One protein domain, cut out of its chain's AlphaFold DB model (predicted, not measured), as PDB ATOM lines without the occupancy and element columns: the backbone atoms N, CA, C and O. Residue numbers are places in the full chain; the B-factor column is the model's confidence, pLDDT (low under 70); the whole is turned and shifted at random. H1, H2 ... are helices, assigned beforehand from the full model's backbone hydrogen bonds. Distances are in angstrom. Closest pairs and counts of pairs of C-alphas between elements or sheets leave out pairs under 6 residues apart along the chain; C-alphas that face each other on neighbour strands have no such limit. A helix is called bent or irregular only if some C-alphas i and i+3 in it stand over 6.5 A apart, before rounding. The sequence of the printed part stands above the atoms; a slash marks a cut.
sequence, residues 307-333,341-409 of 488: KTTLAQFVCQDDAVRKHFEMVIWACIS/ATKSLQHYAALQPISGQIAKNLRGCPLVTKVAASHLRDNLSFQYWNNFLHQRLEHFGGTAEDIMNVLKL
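AT A GLANCE: This is residues 307 to 333 and 341 to 409 of the 488 residues of an uncharacterized protein of Setaria italica (UniProt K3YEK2). Four helical pieces, H3b, H4, H5 and H6, make a small, loose bundle at one end of an elongated shape, H3b side by side with H5 and H4 side by side with H6, and the arm H3a of the bent helix H3 reaches from it toward the other end. There H1 and H2 form a separate corner, apart from the bundle, and residues 317 to 323 stick out. The printed part has 96 residues, with six named helices, H1 to H6 in chain order, and no named strand: all helix. It is loose, with a radius of gyration of the C-alphas of 15.8 A, and spans 46 by 26 by 23 A.

IN THESE COORDINATES: Start at C-alpha 341, (66.693, -23.226, 170.394), where H3, the longest helix with residues 341 to 361, begins. By its hydrogen bonds it was assigned as one helix, but it is bent: C-alphas 350 and 353 are 7.0 A apart. Read it as H3a, residues 341 to 350, 14.5 A long, and H3b, residues 353 to 361, 12.7 A long. Next come H4, residues 366 to 377, 16.3 A; H5, residues 382 to 393, 15.4 A; and H6, residues 400 to 409, 14.7 A, ending at C-alpha 409, (61.776, -31.551, 196.812). Look back to C-alpha 307, (65.047, -40.588, 160.042), for the beginning of H1, residues 307 to 315, 12.5 A; H2, residues 318 to 323, measures 8.5 A.

HOW THE PARTS SIT: H3a and H3b stand at a steep tilt of 52 degrees. Look from H3b to H5: they touch, the same way at a shallow tilt of 16 degrees, with the C-alphas of Asn 361 and Leu 393 closest at 5.9 A. H4 touches H6, the same way at 31 degrees, a shallow tilt; their closest C-alphas are those of Val 368 and Val 406, 6.5 A apart. H3b and H4 are close but not clearly touching, with the C-alphas of Ala 359 and Thr 369 closest at 7.6 A; they run opposite ways at a shallow tilt of 24 degrees. H3b and H6 are apart. H1 and H2 are close but not clearly touching, with the C-alphas of Cys 315 and Arg 321 closest at 7.2 A; their steep tilt of 68 degrees is only just short of about perpendicular. Every O i to N i+4 pair is within hydrogen-bond range in H1, H2, H3a, H3b, H4 and H5; in H6, 5 of 6 are.

THE WHOLE: The two C-alphas farthest apart, those of Lys 307 and Glu 401, are 46.5 A apart. Residues 334 to 340 are not printed, and C-alphas 333 and 341 are 10.1 A apart across this cut. Of the links printed whole, H5 to H6 is short and the others are tight. Mean pLDDT of the printed part is 74.4; 22 residues are under 70, among them 330 to 333 and 341 to 349.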
ATOM      1  N   LYS A 307      64.020 -41.655 160.139       81.50
ATOM      2  CA  LYS A 307      65.047 -40.588 160.042       81.50
ATOM      3  C   LYS A 307      65.685 -40.254 161.391       81.50
ATOM      4  O   LYS A 307      66.902 -40.182 161.510       81.50
ATOM      5  N   THR A 308      64.841 -40.051 162.400       78.12
ATOM      6  CA  THR A 308      65.266 -39.765 163.773       78.12
ATOM      7  C   THR A 308      66.052 -40.941 164.345       78.12
ATOM      8  O   THR A 308      67.078 -40.733 164.977       78.12
ATOM      9  N   THR A 309      65.631 -42.171 164.041       78.81
ATOM     10  CA  THR A 309      66.320 -43.405 164.440       78.81
ATOM     11  C   THR A 309      67.713 -43.510 163.818       78.81
ATOM     12  O   THR A 309      68.665 -43.820 164.526       78.81
ATOM     13  N   LEU A 310      67.870 -43.174 162.532       80.12
ATOM     14  CA  LEU A 310      69.177 -43.132 161.865       80.12
ATOM     15  C   LEU A 310      70.104 -42.081 162.496       80.12
ATOM     16  O   LEU A 310      71.275 -42.359 162.739       80.12
ATOM     17  N   ALA A 311      69.579 -40.891 162.805       83.44
ATOM     18  CA  ALA A 311      70.345 -39.841 163.475       83.44
ATOM     19  C   ALA A 311      70.796 -40.269 164.885       83.44
ATOM     20  O   ALA A 311      71.968 -40.116 165.216       83.44
ATOM     21  N   GLN A 312      69.904 -40.871 165.683       81.31
ATOM     22  CA  GLN A 312      70.250 -41.452 166.989       81.31
ATOM     23  C   GLN A 312      71.354 -42.510 166.849       81.31
ATOM     24  O   GLN A 312      72.319 -42.506 167.610       81.31
ATOM     25  N   PHE A 313      71.247 -43.381 165.841       82.69
ATOM     26  CA  PHE A 313      72.192 -44.471 165.603       82.69
ATOM     27  C   PHE A 313      73.597 -43.990 165.202       82.69
ATOM     28  O   PHE A 313      74.587 -44.628 165.555       82.69
ATOM     29  N   VAL A 314      73.697 -42.854 164.505       84.25
ATOM     30  CA  VAL A 314      74.977 -42.208 164.168       84.25
ATOM     31  C   VAL A 314      75.556 -41.455 165.370       84.25
ATOM     32  O   VAL A 314      76.742 -41.589 165.653       84.25
ATOM     33  N   CYS A 315      74.738 -40.700 166.114       81.38
ATOM     34  CA  CYS A 315      75.201 -39.924 167.274       81.38
ATOM     35  C   CYS A 315      75.760 -40.794 168.411       81.38
ATOM     36  O   CYS A 315      76.609 -40.334 169.172       81.38
ATOM     37  N   GLN A 316      75.276 -42.029 168.546       81.00
ATOM     38  CA  GLN A 316      75.751 -42.970 169.562       81.00
ATOM     39  C   GLN A 316      77.001 -43.754 169.142       81.00
ATOM     40  O   GLN A 316      77.558 -44.466 169.974       81.00
ATOM     41  N   ASP A 317      77.447 -43.632 167.890       84.44
ATOM     42  CA  ASP A 317      78.590 -44.385 167.382       84.44
ATOM     43  C   ASP A 317      79.919 -43.920 167.997       84.44
ATOM     44  O   ASP A 317      80.200 -42.722 168.104       84.44
ATOM     45  N   ASP A 318      80.768 -44.879 168.368       82.06
ATOM     46  CA  ASP A 318      82.049 -44.607 169.019       82.06
ATOM     47  C   ASP A 318      82.995 -43.770 168.152       82.06
ATOM     48  O   ASP A 318      83.755 -42.965 168.691       82.06
ATOM     49  N   ALA A 319      82.965 -43.923 166.823       82.44
ATOM     50  CA  ALA A 319      83.812 -43.133 165.932       82.44
ATOM     51  C   ALA A 319      83.421 -41.648 165.962       82.44
ATOM     52  O   ALA A 319      84.290 -40.777 165.965       82.44
ATOM     53  N   VAL A 320      82.121 -41.359 166.061       83.06
ATOM     54  CA  VAL A 320      81.589 -39.994 166.162       83.06
ATOM     55  C   VAL A 320      81.896 -39.409 167.539       83.06
ATOM     56  O   VAL A 320      82.428 -38.306 167.629       83.06
ATOM     57  N   ARG A 321      81.654 -40.161 168.618       80.44
ATOM     58  CA  ARG A 321      81.911 -39.699 169.996       80.44
ATOM     59  C   ARG A 321      83.391 -39.477 170.313       80.44
ATOM     60  O   ARG A 321      83.701 -38.710 171.214       80.44
ATOM     61  N   LYS A 322      84.299 -40.158 169.607       83.12
ATOM     62  CA  LYS A 322      85.751 -39.927 169.709       83.12
ATOM     63  C   LYS A 322      86.220 -38.732 168.881       83.12
ATOM     64  O   LYS A 322      87.237 -38.139 169.221       83.12
ATOM     65  N   HIS A 323      85.520 -38.413 167.793       80.94
ATOM     66  CA  HIS A 323      85.890 -37.319 166.894       80.94
ATOM     67  C   HIS A 323      85.360 -35.961 167.371       80.94
ATOM     68  O   HIS A 323      86.057 -34.957 167.256       80.94
ATOM     69  N   PHE A 324      84.147 -35.925 167.926       80.00
ATOM     70  CA  PHE A 324      83.538 -34.711 168.463       80.00
ATOM     71  C   PHE A 324      83.621 -34.699 169.987       80.00
ATOM     72  O   PHE A 324      83.090 -35.593 170.640       80.00
ATOM     73  N   GLU A 325      84.215 -33.643 170.550       73.06
ATOM     74  CA  GLU A 325      84.273 -33.420 172.004       73.06
ATOM     75  C   GLU A 325      82.870 -33.383 172.633       73.06
ATOM     76  O   GLU A 325      82.667 -33.832 173.760       73.06
ATOM     77  N   MET A 326      81.880 -32.895 171.878       65.44
ATOM     78  CA  MET A 326      80.501 -32.774 172.327       65.44
ATOM     79  C   MET A 326      79.513 -33.036 171.189       65.44
ATOM     80  O   MET A 326      79.622 -32.475 170.100       65.44
ATOM     81  N   VAL A 327      78.500 -33.859 171.474       76.06
ATOM     82  CA  VAL A 327      77.358 -34.125 170.588       76.06
ATOM     83  C   VAL A 327      76.095 -33.658 171.302       76.06
ATOM     84  O   VAL A 327      75.775 -34.163 172.377       76.06
ATOM     85  N   ILE A 328      75.377 -32.699 170.715       72.38
ATOM     86  CA  ILE A 328      74.161 -32.127 171.306       72.38
ATOM     87  C   ILE A 328      72.944 -32.526 170.467       72.38
ATOM     88  O   ILE A 328      72.953 -32.388 169.246       72.38
ATOM     89  N   TRP A 329      71.891 -33.014 171.125       72.69
ATOM     90  CA  TRP A 329      70.626 -33.378 170.490       72.69
ATOM     91  C   TRP A 329      69.545 -32.364 170.848       72.69
ATOM     92  O   TRP A 329      69.249 -32.169 172.025       72.69
ATOM     93  N   ALA A 330      68.930 -31.751 169.838       65.56
ATOM     94  CA  ALA A 330      67.820 -30.824 170.017       65.56
ATOM     95  C   ALA A 330      66.626 -31.241 169.152       65.56
ATOM     96  O   ALA A 330      66.756 -31.444 167.945       65.56
ATOM     97  N   CYS A 331      65.457 -31.350 169.782       61.41
ATOM     98  CA  CYS A 331      64.181 -31.531 169.101       61.41
ATOM     99  C   CYS A 331      63.537 -30.161 168.889       61.41
ATOM    100  O   CYS A 331      63.390 -29.398 169.840       61.41
ATOM    101  N   ILE A 332      63.144 -29.859 167.654       58.56
ATOM    102  CA  ILE A 332      62.471 -28.606 167.303       58.56
ATOM    103  C   ILE A 332      61.009 -28.931 166.967       58.56
ATOM    104  O   ILE A 332      60.753 -29.671 166.015       58.56
ATOM    105  N   SER A 333      60.062 -28.423 167.763       53.62
ATOM    106  CA  SER A 333      58.617 -28.568 167.529       53.62
ATOM    107  C   SER A 333      58.070 -27.438 166.642       53.62
ATOM    108  O   SER A 333      58.796 -26.535 166.226       53.62
ATOM    109  N   ALA A 341      65.934 -21.997 170.649       53.03
ATOM    110  CA  ALA A 341      66.693 -23.226 170.394       53.03
ATOM    111  C   ALA A 341      68.215 -23.041 170.576       53.03
ATOM    112  O   ALA A 341      68.883 -23.893 171.163       53.03
ATOM    113  N   THR A 342      68.776 -21.918 170.107       56.47
ATOM    114  CA  THR A 342      70.210 -21.620 170.287       56.47
ATOM    115  C   THR A 342      70.561 -21.304 171.737       56.47
ATOM    116  O   THR A 342      71.598 -21.770 172.211       56.47
ATOM    117  N   LYS A 343      69.687 -20.603 172.470       58.31
ATOM    118  CA  LYS A 343      69.833 -20.406 173.918       58.31
ATOM    119  C   LYS A 343      69.856 -21.742 174.652       58.31
ATOM    120  O   LYS A 343      70.802 -21.994 175.391       58.31
ATOM    121  N   SER A 344      68.893 -22.636 174.416       57.69
ATOM    122  CA  SER A 344      68.868 -23.945 175.083       57.69
ATOM    123  C   SER A 344      70.153 -24.743 174.841       57.69
ATOM    124  O   SER A 344      70.713 -25.285 175.788       57.69
ATOM    125  N   LEU A 345      70.676 -24.761 173.608       63.22
ATOM    126  CA  LEU A 345      71.943 -25.431 173.276       63.22
ATOM    127  C   LEU A 345      73.144 -24.849 174.044       63.22
ATOM    128  O   LEU A 345      73.963 -25.608 174.563       63.22
ATOM    129  N   GLN A 346      73.236 -23.521 174.152       61.31
ATOM    130  CA  GLN A 346      74.270 -22.854 174.954       61.31
ATOM    131  C   GLN A 346      74.128 -23.172 176.449       61.31
ATOM    132  O   GLN A 346      75.122 -23.472 177.110       61.31
ATOM    133  N   HIS A 347      72.898 -23.169 176.970       66.19
ATOM    134  CA  HIS A 347      72.609 -23.535 178.354       66.19
ATOM    135  C   HIS A 347      73.031 -24.981 178.653       66.19
ATOM    136  O   HIS A 347      73.732 -25.212 179.634       66.19
ATOM    137  N   TYR A 348      72.713 -25.948 177.786       66.75
ATOM    138  CA  TYR A 348      73.139 -27.344 177.963       66.75
ATOM    139  C   TYR A 348      74.664 -27.501 178.018       66.75
ATOM    140  O   TYR A 348      75.171 -28.230 178.874       66.75
ATOM    141  N   ALA A 349      75.401 -26.800 177.151       69.00
ATOM    142  CA  ALA A 349      76.863 -26.824 177.163       69.00
ATOM    143  C   ALA A 349      77.441 -26.237 178.467       69.00
ATOM    144  O   ALA A 349      78.383 -26.790 179.031       69.00
ATOM    145  N   ALA A 350      76.844 -25.164 178.995       73.31
ATOM    146  CA  ALA A 350      77.255 -24.561 180.265       73.31
ATOM    147  C   ALA A 350      76.918 -25.432 181.493       73.31
ATOM    148  O   ALA A 350      77.610 -25.369 182.510       73.31
ATOM    149  N   LEU A 351      75.869 -26.255 181.408       77.88
ATOM    150  CA  LEU A 351      75.428 -27.140 182.490       77.88
ATOM    151  C   LEU A 351      76.222 -28.448 182.581       77.88
ATOM    152  O   LEU A 351      76.222 -29.077 183.638       77.88
ATOM    153  N   GLN A 352      76.919 -28.860 181.517       78.69
ATOM    154  CA  GLN A 352      77.679 -30.117 181.462       78.69
ATOM    155  C   GLN A 352      78.646 -30.304 182.652       78.69
ATOM    156  O   GLN A 352      78.526 -31.321 183.347       78.69
ATOM    157  N   PRO A 353      79.524 -29.336 182.985       80.38
ATOM    158  CA  PRO A 353      80.444 -29.468 184.117       80.38
ATOM    159  C   PRO A 353      79.731 -29.637 185.466       80.38
ATOM    160  O   PRO A 353      80.157 -30.442 186.296       80.38
ATOM    161  N   ILE A 354      78.623 -28.917 185.681       82.94
ATOM    162  CA  ILE A 354      77.825 -29.024 186.911       82.94
ATOM    163  C   ILE A 354      77.092 -30.365 186.952       82.94
ATOM    164  O   ILE A 354      77.076 -31.025 187.988       82.94
ATOM    165  N   SER A 355      76.542 -30.820 185.824       77.62
ATOM    166  CA  SER A 355      75.843 -32.104 185.727       77.62
ATOM    167  C   SER A 355      76.739 -33.286 186.110       77.62
ATOM    168  O   SER A 355      76.292 -34.193 186.814       77.62
ATOM    169  N   GLY A 356      78.025 -33.238 185.742       80.06
ATOM    170  CA  GLY A 356      79.017 -34.235 186.146       80.06
ATOM    171  C   GLY A 356      79.287 -34.229 187.654       80.06
ATOM    172  O   GLY A 356      79.369 -35.293 188.270       80.06
ATOM    173  N   GLN A 357      79.366 -33.045 188.272       82.12
ATOM    174  CA  GLN A 357      79.530 -32.910 189.726       82.12
ATOM    175  C   GLN A 357      78.293 -33.402 190.487       82.12
ATOM    176  O   GLN A 357      78.422 -34.158 191.447       82.12
ATOM    177  N   ILE A 358      77.094 -33.058 190.011       83.62
ATOM    178  CA  ILE A 358      75.824 -33.554 190.554       83.62
ATOM    179  C   ILE A 358      75.781 -35.085 190.484       83.62
ATOM    180  O   ILE A 358      75.548 -35.737 191.499       83.62
ATOM    181  N   ALA A 359      76.075 -35.678 189.321       82.06
ATOM    182  CA  ALA A 359      76.085 -37.131 189.149       82.06
ATOM    183  C   ALA A 359      77.061 -37.830 190.110       82.06
ATOM    184  O   ALA A 359      76.724 -38.860 190.698       82.06
ATOM    185  N   LYS A 360      78.246 -37.244 190.322       82.75
ATOM    186  CA  LYS A 360      79.242 -37.747 191.275       82.75
ATOM    187  C   LYS A 360      78.742 -37.670 192.722       82.75
ATOM    188  O   LYS A 360      78.886 -38.641 193.467       82.75
ATOM    189  N   ASN A 361      78.117 -36.559 193.110       81.06
ATOM    190  CA  ASN A 361      77.644 -36.342 194.479       81.06
ATOM    191  C   ASN A 361      76.384 -37.152 194.822       81.06
ATOM    192  O   ASN A 361      76.155 -37.445 195.991       81.06
ATOM    193  N   LEU A 362      75.608 -37.593 193.827       76.75
ATOM    194  CA  LEU A 362      74.452 -38.479 194.022       76.75
ATOM    195  C   LEU A 362      74.834 -39.919 194.429       76.75
ATOM    196  O   LEU A 362      73.955 -40.704 194.791       76.75
ATOM    197  N   ARG A 363      76.128 -40.281 194.364       73.19
ATOM    198  CA  ARG A 363      76.706 -41.569 194.815       73.19
ATOM    199  C   ARG A 363      75.981 -42.825 194.304       73.19
ATOM    200  O   ARG A 363      76.029 -43.875 194.938       73.19
ATOM    201  N   GLY A 364      75.312 -42.729 193.155       71.44
ATOM    202  CA  GLY A 364      74.624 -43.855 192.520       71.44
ATOM    203  C   GLY A 364      73.339 -44.318 193.214       71.44
ATOM    204  O   GLY A 364      72.897 -45.427 192.932       71.44
ATOM    205  N   CYS A 365      72.727 -43.517 194.096       70.44
ATOM    206  CA  CYS A 365      71.420 -43.847 194.670       70.44
ATOM    207  C   CYS A 365      70.311 -43.656 193.614       70.44
ATOM    208  O   CYS A 365      69.974 -42.508 193.310       70.44
ATOM    209  N   PRO A 366      69.693 -44.726 193.067       70.25
ATOM    210  CA  PRO A 366      68.814 -44.602 191.899       70.25
ATOM    211  C   PRO A 366      67.585 -43.726 192.157       70.25
ATOM    212  O   PRO A 366      67.145 -42.992 191.275       70.25
ATOM    213  N   LEU A 367      67.057 -43.770 193.384       69.69
ATOM    214  CA  LEU A 367      65.901 -42.979 193.793       69.69
ATOM    215  C   LEU A 367      66.231 -41.479 193.847       69.69
ATOM    216  O   LEU A 367      65.527 -40.665 193.256       69.69
ATOM    217  N   VAL A 368      67.342 -41.119 194.494       73.88
ATOM    218  CA  VAL A 368      67.803 -39.726 194.606       73.88
ATOM    219  C   VAL A 368      68.205 -39.189 193.234       73.88
ATOM    220  O   VAL A 368      67.862 -38.060 192.897       73.88
ATOM    221  N   THR A 369      68.859 -40.006 192.402       76.81
ATOM    222  CA  THR A 369      69.182 -39.645 191.018       76.81
ATOM    223  C   THR A 369      67.928 -39.356 190.207       76.81
ATOM    224  O   THR A 369      67.888 -38.342 189.514       76.81
ATOM    225  N   LYS A 370      66.894 -40.200 190.316       69.12
ATOM    226  CA  LYS A 370      65.621 -39.979 189.623       69.12
ATOM    227  C   LYS A 370      64.998 -38.646 190.037       69.12
ATOM    228  O   LYS A 370      64.663 -37.856 189.162       69.12
ATOM    229  N   VAL A 371      64.911 -38.380 191.342       71.06
ATOM    230  CA  VAL A 371      64.336 -37.139 191.885       71.06
ATOM    231  C   VAL A 371      65.134 -35.900 191.477       71.06
ATOM    232  O   VAL A 371      64.561 -34.940 190.962       71.06
ATOM    233  N   ALA A 372      66.454 -35.919 191.649       75.06
ATOM    234  CA  ALA A 372      67.312 -34.804 191.266       75.06
ATOM    235  C   ALA A 372      67.221 -34.516 189.760       75.06
ATOM    236  O   ALA A 372      67.041 -33.369 189.363       75.06
ATOM    237  N   ALA A 373      67.270 -35.554 188.918       72.06
ATOM    238  CA  ALA A 373      67.187 -35.400 187.469       72.06
ATOM    239  C   ALA A 373      65.852 -34.800 187.008       72.06
ATOM    240  O   ALA A 373      65.840 -34.031 186.052       72.06
ATOM    241  N   SER A 374      64.740 -35.133 187.669       66.62
ATOM    242  CA  SER A 374      63.447 -34.496 187.390       66.62
ATOM    243  C   SER A 374      63.420 -33.017 187.785       66.62
ATOM    244  O   SER A 374      63.092 -32.207 186.933       66.62
ATOM    245  N   HIS A 375      63.869 -32.634 188.989       68.56
ATOM    246  CA  HIS A 375      63.907 -31.209 189.390       68.56
ATOM    247  C   HIS A 375      64.767 -30.358 188.459       68.56
ATOM    248  O   HIS A 375      64.426 -29.231 188.118       68.56
ATOM    249  N   LEU A 376      65.896 -30.909 188.026       73.94
ATOM    250  CA  LEU A 376      66.829 -30.224 187.137       73.94
ATOM    251  C   LEU A 376      66.333 -30.149 185.684       73.94
ATOM    252  O   LEU A 376      66.806 -29.308 184.922       73.94
ATOM    253  N   ARG A 377      65.396 -31.019 185.285       69.75
ATOM    254  CA  ARG A 377      64.772 -30.990 183.951       69.75
ATOM    255  C   ARG A 377      63.847 -29.790 183.787       69.75
ATOM    256  O   ARG A 377      63.722 -29.285 182.673       69.75
ATOM    257  N   ASP A 378      63.227 -29.363 184.877       64.25
ATOM    258  CA  ASP A 378      62.215 -28.311 184.872       64.25
ATOM    259  C   ASP A 378      62.835 -26.905 184.859       64.25
ATOM    260  O   ASP A 378      62.164 -25.935 184.522       64.25
ATOM    261  N   ASN A 379      64.134 -26.779 185.165       66.25
ATOM    262  CA  ASN A 379      64.849 -25.505 185.128       66.25
ATOM    263  C   ASN A 379      66.276 -25.663 184.573       66.25
ATOM    264  O   ASN A 379      67.150 -26.247 185.214       66.25
ATOM    265  N   LEU A 380      66.532 -25.094 183.390       73.62
ATOM    266  CA  LEU A 380      67.824 -25.166 182.685       73.62
ATOM    267  C   LEU A 380      68.764 -23.978 182.992       73.62
ATOM    268  O   LEU A 380      69.722 -23.719 182.256       73.62
ATOM    269  N   SER A 381      68.518 -23.231 184.071       75.88
ATOM    270  CA  SER A 381      69.392 -22.133 184.491       75.88
ATOM    271  C   SER A 381      70.658 -22.642 185.181       75.88
ATOM    272  O   SER A 381      70.604 -23.448 186.111       75.88
ATOM    273  N   PHE A 382      71.811 -22.085 184.797       75.50
ATOM    274  CA  PHE A 382      73.093 -22.356 185.454       75.50
ATOM    275  C   PHE A 382      73.051 -22.044 186.955       75.50
ATOM    276  O   PHE A 382      73.535 -22.835 187.761       75.50
ATOM    277  N   GLN A 383      72.433 -20.924 187.346       76.12
ATOM    278  CA  GLN A 383      72.314 -20.548 188.757       76.12
ATOM    279  C   GLN A 383      71.503 -21.572 189.551       76.12
ATOM    280  O   GLN A 383      71.887 -21.920 190.665       76.12
ATOM    281  N   TYR A 384      70.413 -22.085 188.972       78.75
ATOM    282  CA  TYR A 384      69.579 -23.090 189.625       78.75
ATOM    283  C   TYR A 384      70.361 -24.388 189.866       78.75
ATOM    284  O   TYR A 384      70.409 -24.880 190.992       78.75
ATOM    285  N   TRP A 385      71.051 -24.891 188.839       84.00
ATOM    286  CA  TRP A 385      71.880 -26.095 188.939       84.00
ATOM    287  C   TRP A 385      73.043 -25.928 189.925       84.00
ATOM    288  O   TRP A 385      73.321 -26.835 190.711       84.00
ATOM    289  N   ASN A 386      73.696 -24.764 189.925       81.75
ATOM    290  CA  ASN A 386      74.792 -24.471 190.844       81.75
ATOM    291  C   ASN A 386      74.303 -24.390 192.301       81.75
ATOM    292  O   ASN A 386      74.900 -24.985 193.195       81.75
ATOM    293  N   ASN A 387      73.170 -23.723 192.540       80.88
ATOM    294  CA  ASN A 387      72.545 -23.672 193.861       80.88
ATOM    295  C   ASN A 387      72.116 -25.064 194.334       80.88
ATOM    296  O   ASN A 387      72.336 -25.405 195.494       80.88
ATOM    297  N   PHE A 388      71.550 -25.887 193.445       81.25
ATOM    298  CA  PHE A 388      71.177 -27.265 193.758       81.25
ATOM    299  C   PHE A 388      72.397 -28.093 194.186       81.25
ATOM    300  O   PHE A 388      72.346 -28.778 195.210       81.25
ATOM    301  N   LEU A 389      73.511 -27.987 193.454       82.38
ATOM    302  CA  LEU A 389      74.763 -28.657 193.801       82.38
ATOM    303  C   LEU A 389      75.250 -28.243 195.199       82.38
ATOM    304  O   LEU A 389      75.435 -29.107 196.055       82.38
ATOM    305  N   HIS A 390      75.399 -26.943 195.456       78.50
ATOM    306  CA  HIS A 390      75.987 -26.443 196.705       78.50
ATOM    307  C   HIS A 390      75.073 -26.610 197.926       78.50
ATOM    308  O   HIS A 390      75.497 -27.072 198.982       78.50
ATOM    309  N   GLN A 391      73.785 -26.295 197.793       77.75
ATOM    310  CA  GLN A 391      72.868 -26.305 198.936       77.75
ATOM    311  C   GLN A 391      72.363 -27.704 199.303       77.75
ATOM    312  O   GLN A 391      71.912 -27.908 200.430       77.75
ATOM    313  N   ARG A 392      72.362 -28.657 198.359       73.19
ATOM    314  CA  ARG A 392      71.740 -29.978 198.558       73.19
ATOM    315  C   ARG A 392      72.699 -31.149 198.402       73.19
ATOM    316  O   ARG A 392      72.470 -32.175 199.033       73.19
ATOM    317  N   LEU A 393      73.734 -31.022 197.569       78.56
ATOM    318  CA  LEU A 393      74.595 -32.149 197.204       78.56
ATOM    319  C   LEU A 393      76.048 -32.032 197.672       78.56
ATOM    320  O   LEU A 393      76.726 -33.053 197.732       78.56
ATOM    321  N   GLU A 394      76.546 -30.846 198.017       77.25
ATOM    322  CA  GLU A 394      77.939 -30.642 198.452       77.25
ATOM    323  C   GLU A 394      78.285 -31.446 199.713       77.25
ATOM    324  O   GLU A 394      79.352 -32.045 199.799       77.25
ATOM    325  N   HIS A 395      77.328 -31.549 200.637       76.38
ATOM    326  CA  HIS A 395      77.464 -32.298 201.888       76.38
ATOM    327  C   HIS A 395      76.667 -33.612 201.893       76.38
ATOM    328  O   HIS A 395      76.456 -34.197 202.951       76.38
ATOM    329  N   PHE A 396      76.214 -34.093 200.728       78.19
ATOM    330  CA  PHE A 396      75.397 -35.303 200.641       78.19
ATOM    331  C   PHE A 396      76.228 -36.548 200.992       78.19
ATOM    332  O   PHE A 396      77.045 -37.042 200.204       78.19
ATOM    333  N   GLY A 397      76.016 -37.061 202.206       74.69
ATOM    334  CA  GLY A 397      76.669 -38.256 202.733       74.69
ATOM    335  C   GLY A 397      75.975 -39.558 202.331       74.69
ATOM    336  O   GLY A 397      76.557 -40.631 202.487       74.69
ATOM    337  N   GLY A 398      74.756 -39.475 201.787       74.31
ATOM    338  CA  GLY A 398      73.907 -40.635 201.504       74.31
ATOM    339  C   GLY A 398      73.218 -41.191 202.752       74.31
ATOM    340  O   GLY A 398      72.777 -42.339 202.746       74.31
ATOM    341  N   THR A 399      73.137 -40.402 203.826       79.81
ATOM    342  CA  THR A 399      72.379 -40.769 205.025       79.81
ATOM    343  C   THR A 399      70.873 -40.743 204.745       79.81
ATOM    344  O   THR A 399      70.416 -40.150 203.766       79.81
ATOM    345  N   ALA A 400      70.071 -41.360 205.616       71.38
ATOM    346  CA  ALA A 400      68.613 -41.300 205.496       71.38
ATOM    347  C   ALA A 400      68.089 -39.851 205.502       71.38
ATOM    348  O   ALA A 400      67.153 -39.532 204.775       71.38
ATOM    349  N   GLU A 401      68.720 -38.959 206.270       74.06
ATOM    350  CA  GLU A 401      68.366 -37.541 206.319       74.06
ATOM    351  C   GLU A 401      68.699 -36.817 205.008       74.06
ATOM    352  O   GLU A 401      67.864 -36.077 204.485       74.06
ATOM    353  N   ASP A 402      69.863 -37.104 204.422       70.19
ATOM    354  CA  ASP A 402      70.265 -36.553 203.125       70.19
ATOM    355  C   ASP A 402      69.315 -36.996 202.007       70.19
ATOM    356  O   ASP A 402      68.857 -36.179 201.204       70.19
ATOM    357  N   ILE A 403      68.970 -38.289 201.983       73.38
ATOM    358  CA  ILE A 403      68.010 -38.856 201.029       73.38
ATOM    359  C   ILE A 403      66.661 -38.159 201.198       73.38
ATOM    360  O   ILE A 403      66.114 -37.641 200.225       73.38
ATOM    361  N   MET A 404      66.151 -38.065 202.429       73.06
ATOM    362  CA  MET A 404      64.886 -37.387 202.706       73.06
ATOM    363  C   MET A 404      64.907 -35.911 202.304       73.06
ATOM    364  O   MET A 404      63.892 -35.402 201.837       73.06
ATOM    365  N   ASN A 405      66.033 -35.210 202.437       73.19
ATOM    366  CA  ASN A 405      66.147 -33.815 202.013       73.19
ATOM    367  C   ASN A 405      66.024 -33.643 200.495       73.19
ATOM    368  O   ASN A 405      65.418 -32.665 200.052       73.19
ATOM    369  N   VAL A 406      66.516 -34.601 199.708       71.19
ATOM    370  CA  VAL A 406      66.313 -34.605 198.254       71.19
ATOM    371  C   VAL A 406      64.884 -35.031 197.899       71.19
ATOM    372  O   VAL A 406      64.242 -34.365 197.091       71.19
ATOM    373  N   LEU A 407      64.338 -36.070 198.544       73.69
ATOM    374  CA  LEU A 407      62.963 -36.540 198.301       73.69
ATOM    375  C   LEU A 407      61.898 -35.492 198.650       73.69
ATOM    376  O   LEU A 407      60.891 -35.378 197.953       73.69
ATOM    377  N   LYS A 408      62.131 -34.678 199.687       75.62
ATOM    378  CA  LYS A 408      61.249 -33.560 200.054       75.62
ATOM    379  C   LYS A 408      60.992 -32.621 198.877       75.62
ATOM    380  O   LYS A 408      59.893 -32.096 198.773       75.62
ATOM    381  N   LEU A 409      61.958 -32.424 197.975       69.88
ATOM    382  CA  LEU A 409      61.776 -31.551 196.812       69.88
ATOM    383  C   LEU A 409      60.639 -32.033 195.919       69.88
ATOM    384  O   LEU A 409      59.820 -31.222 195.496       69.88
TER     385      LEU A 409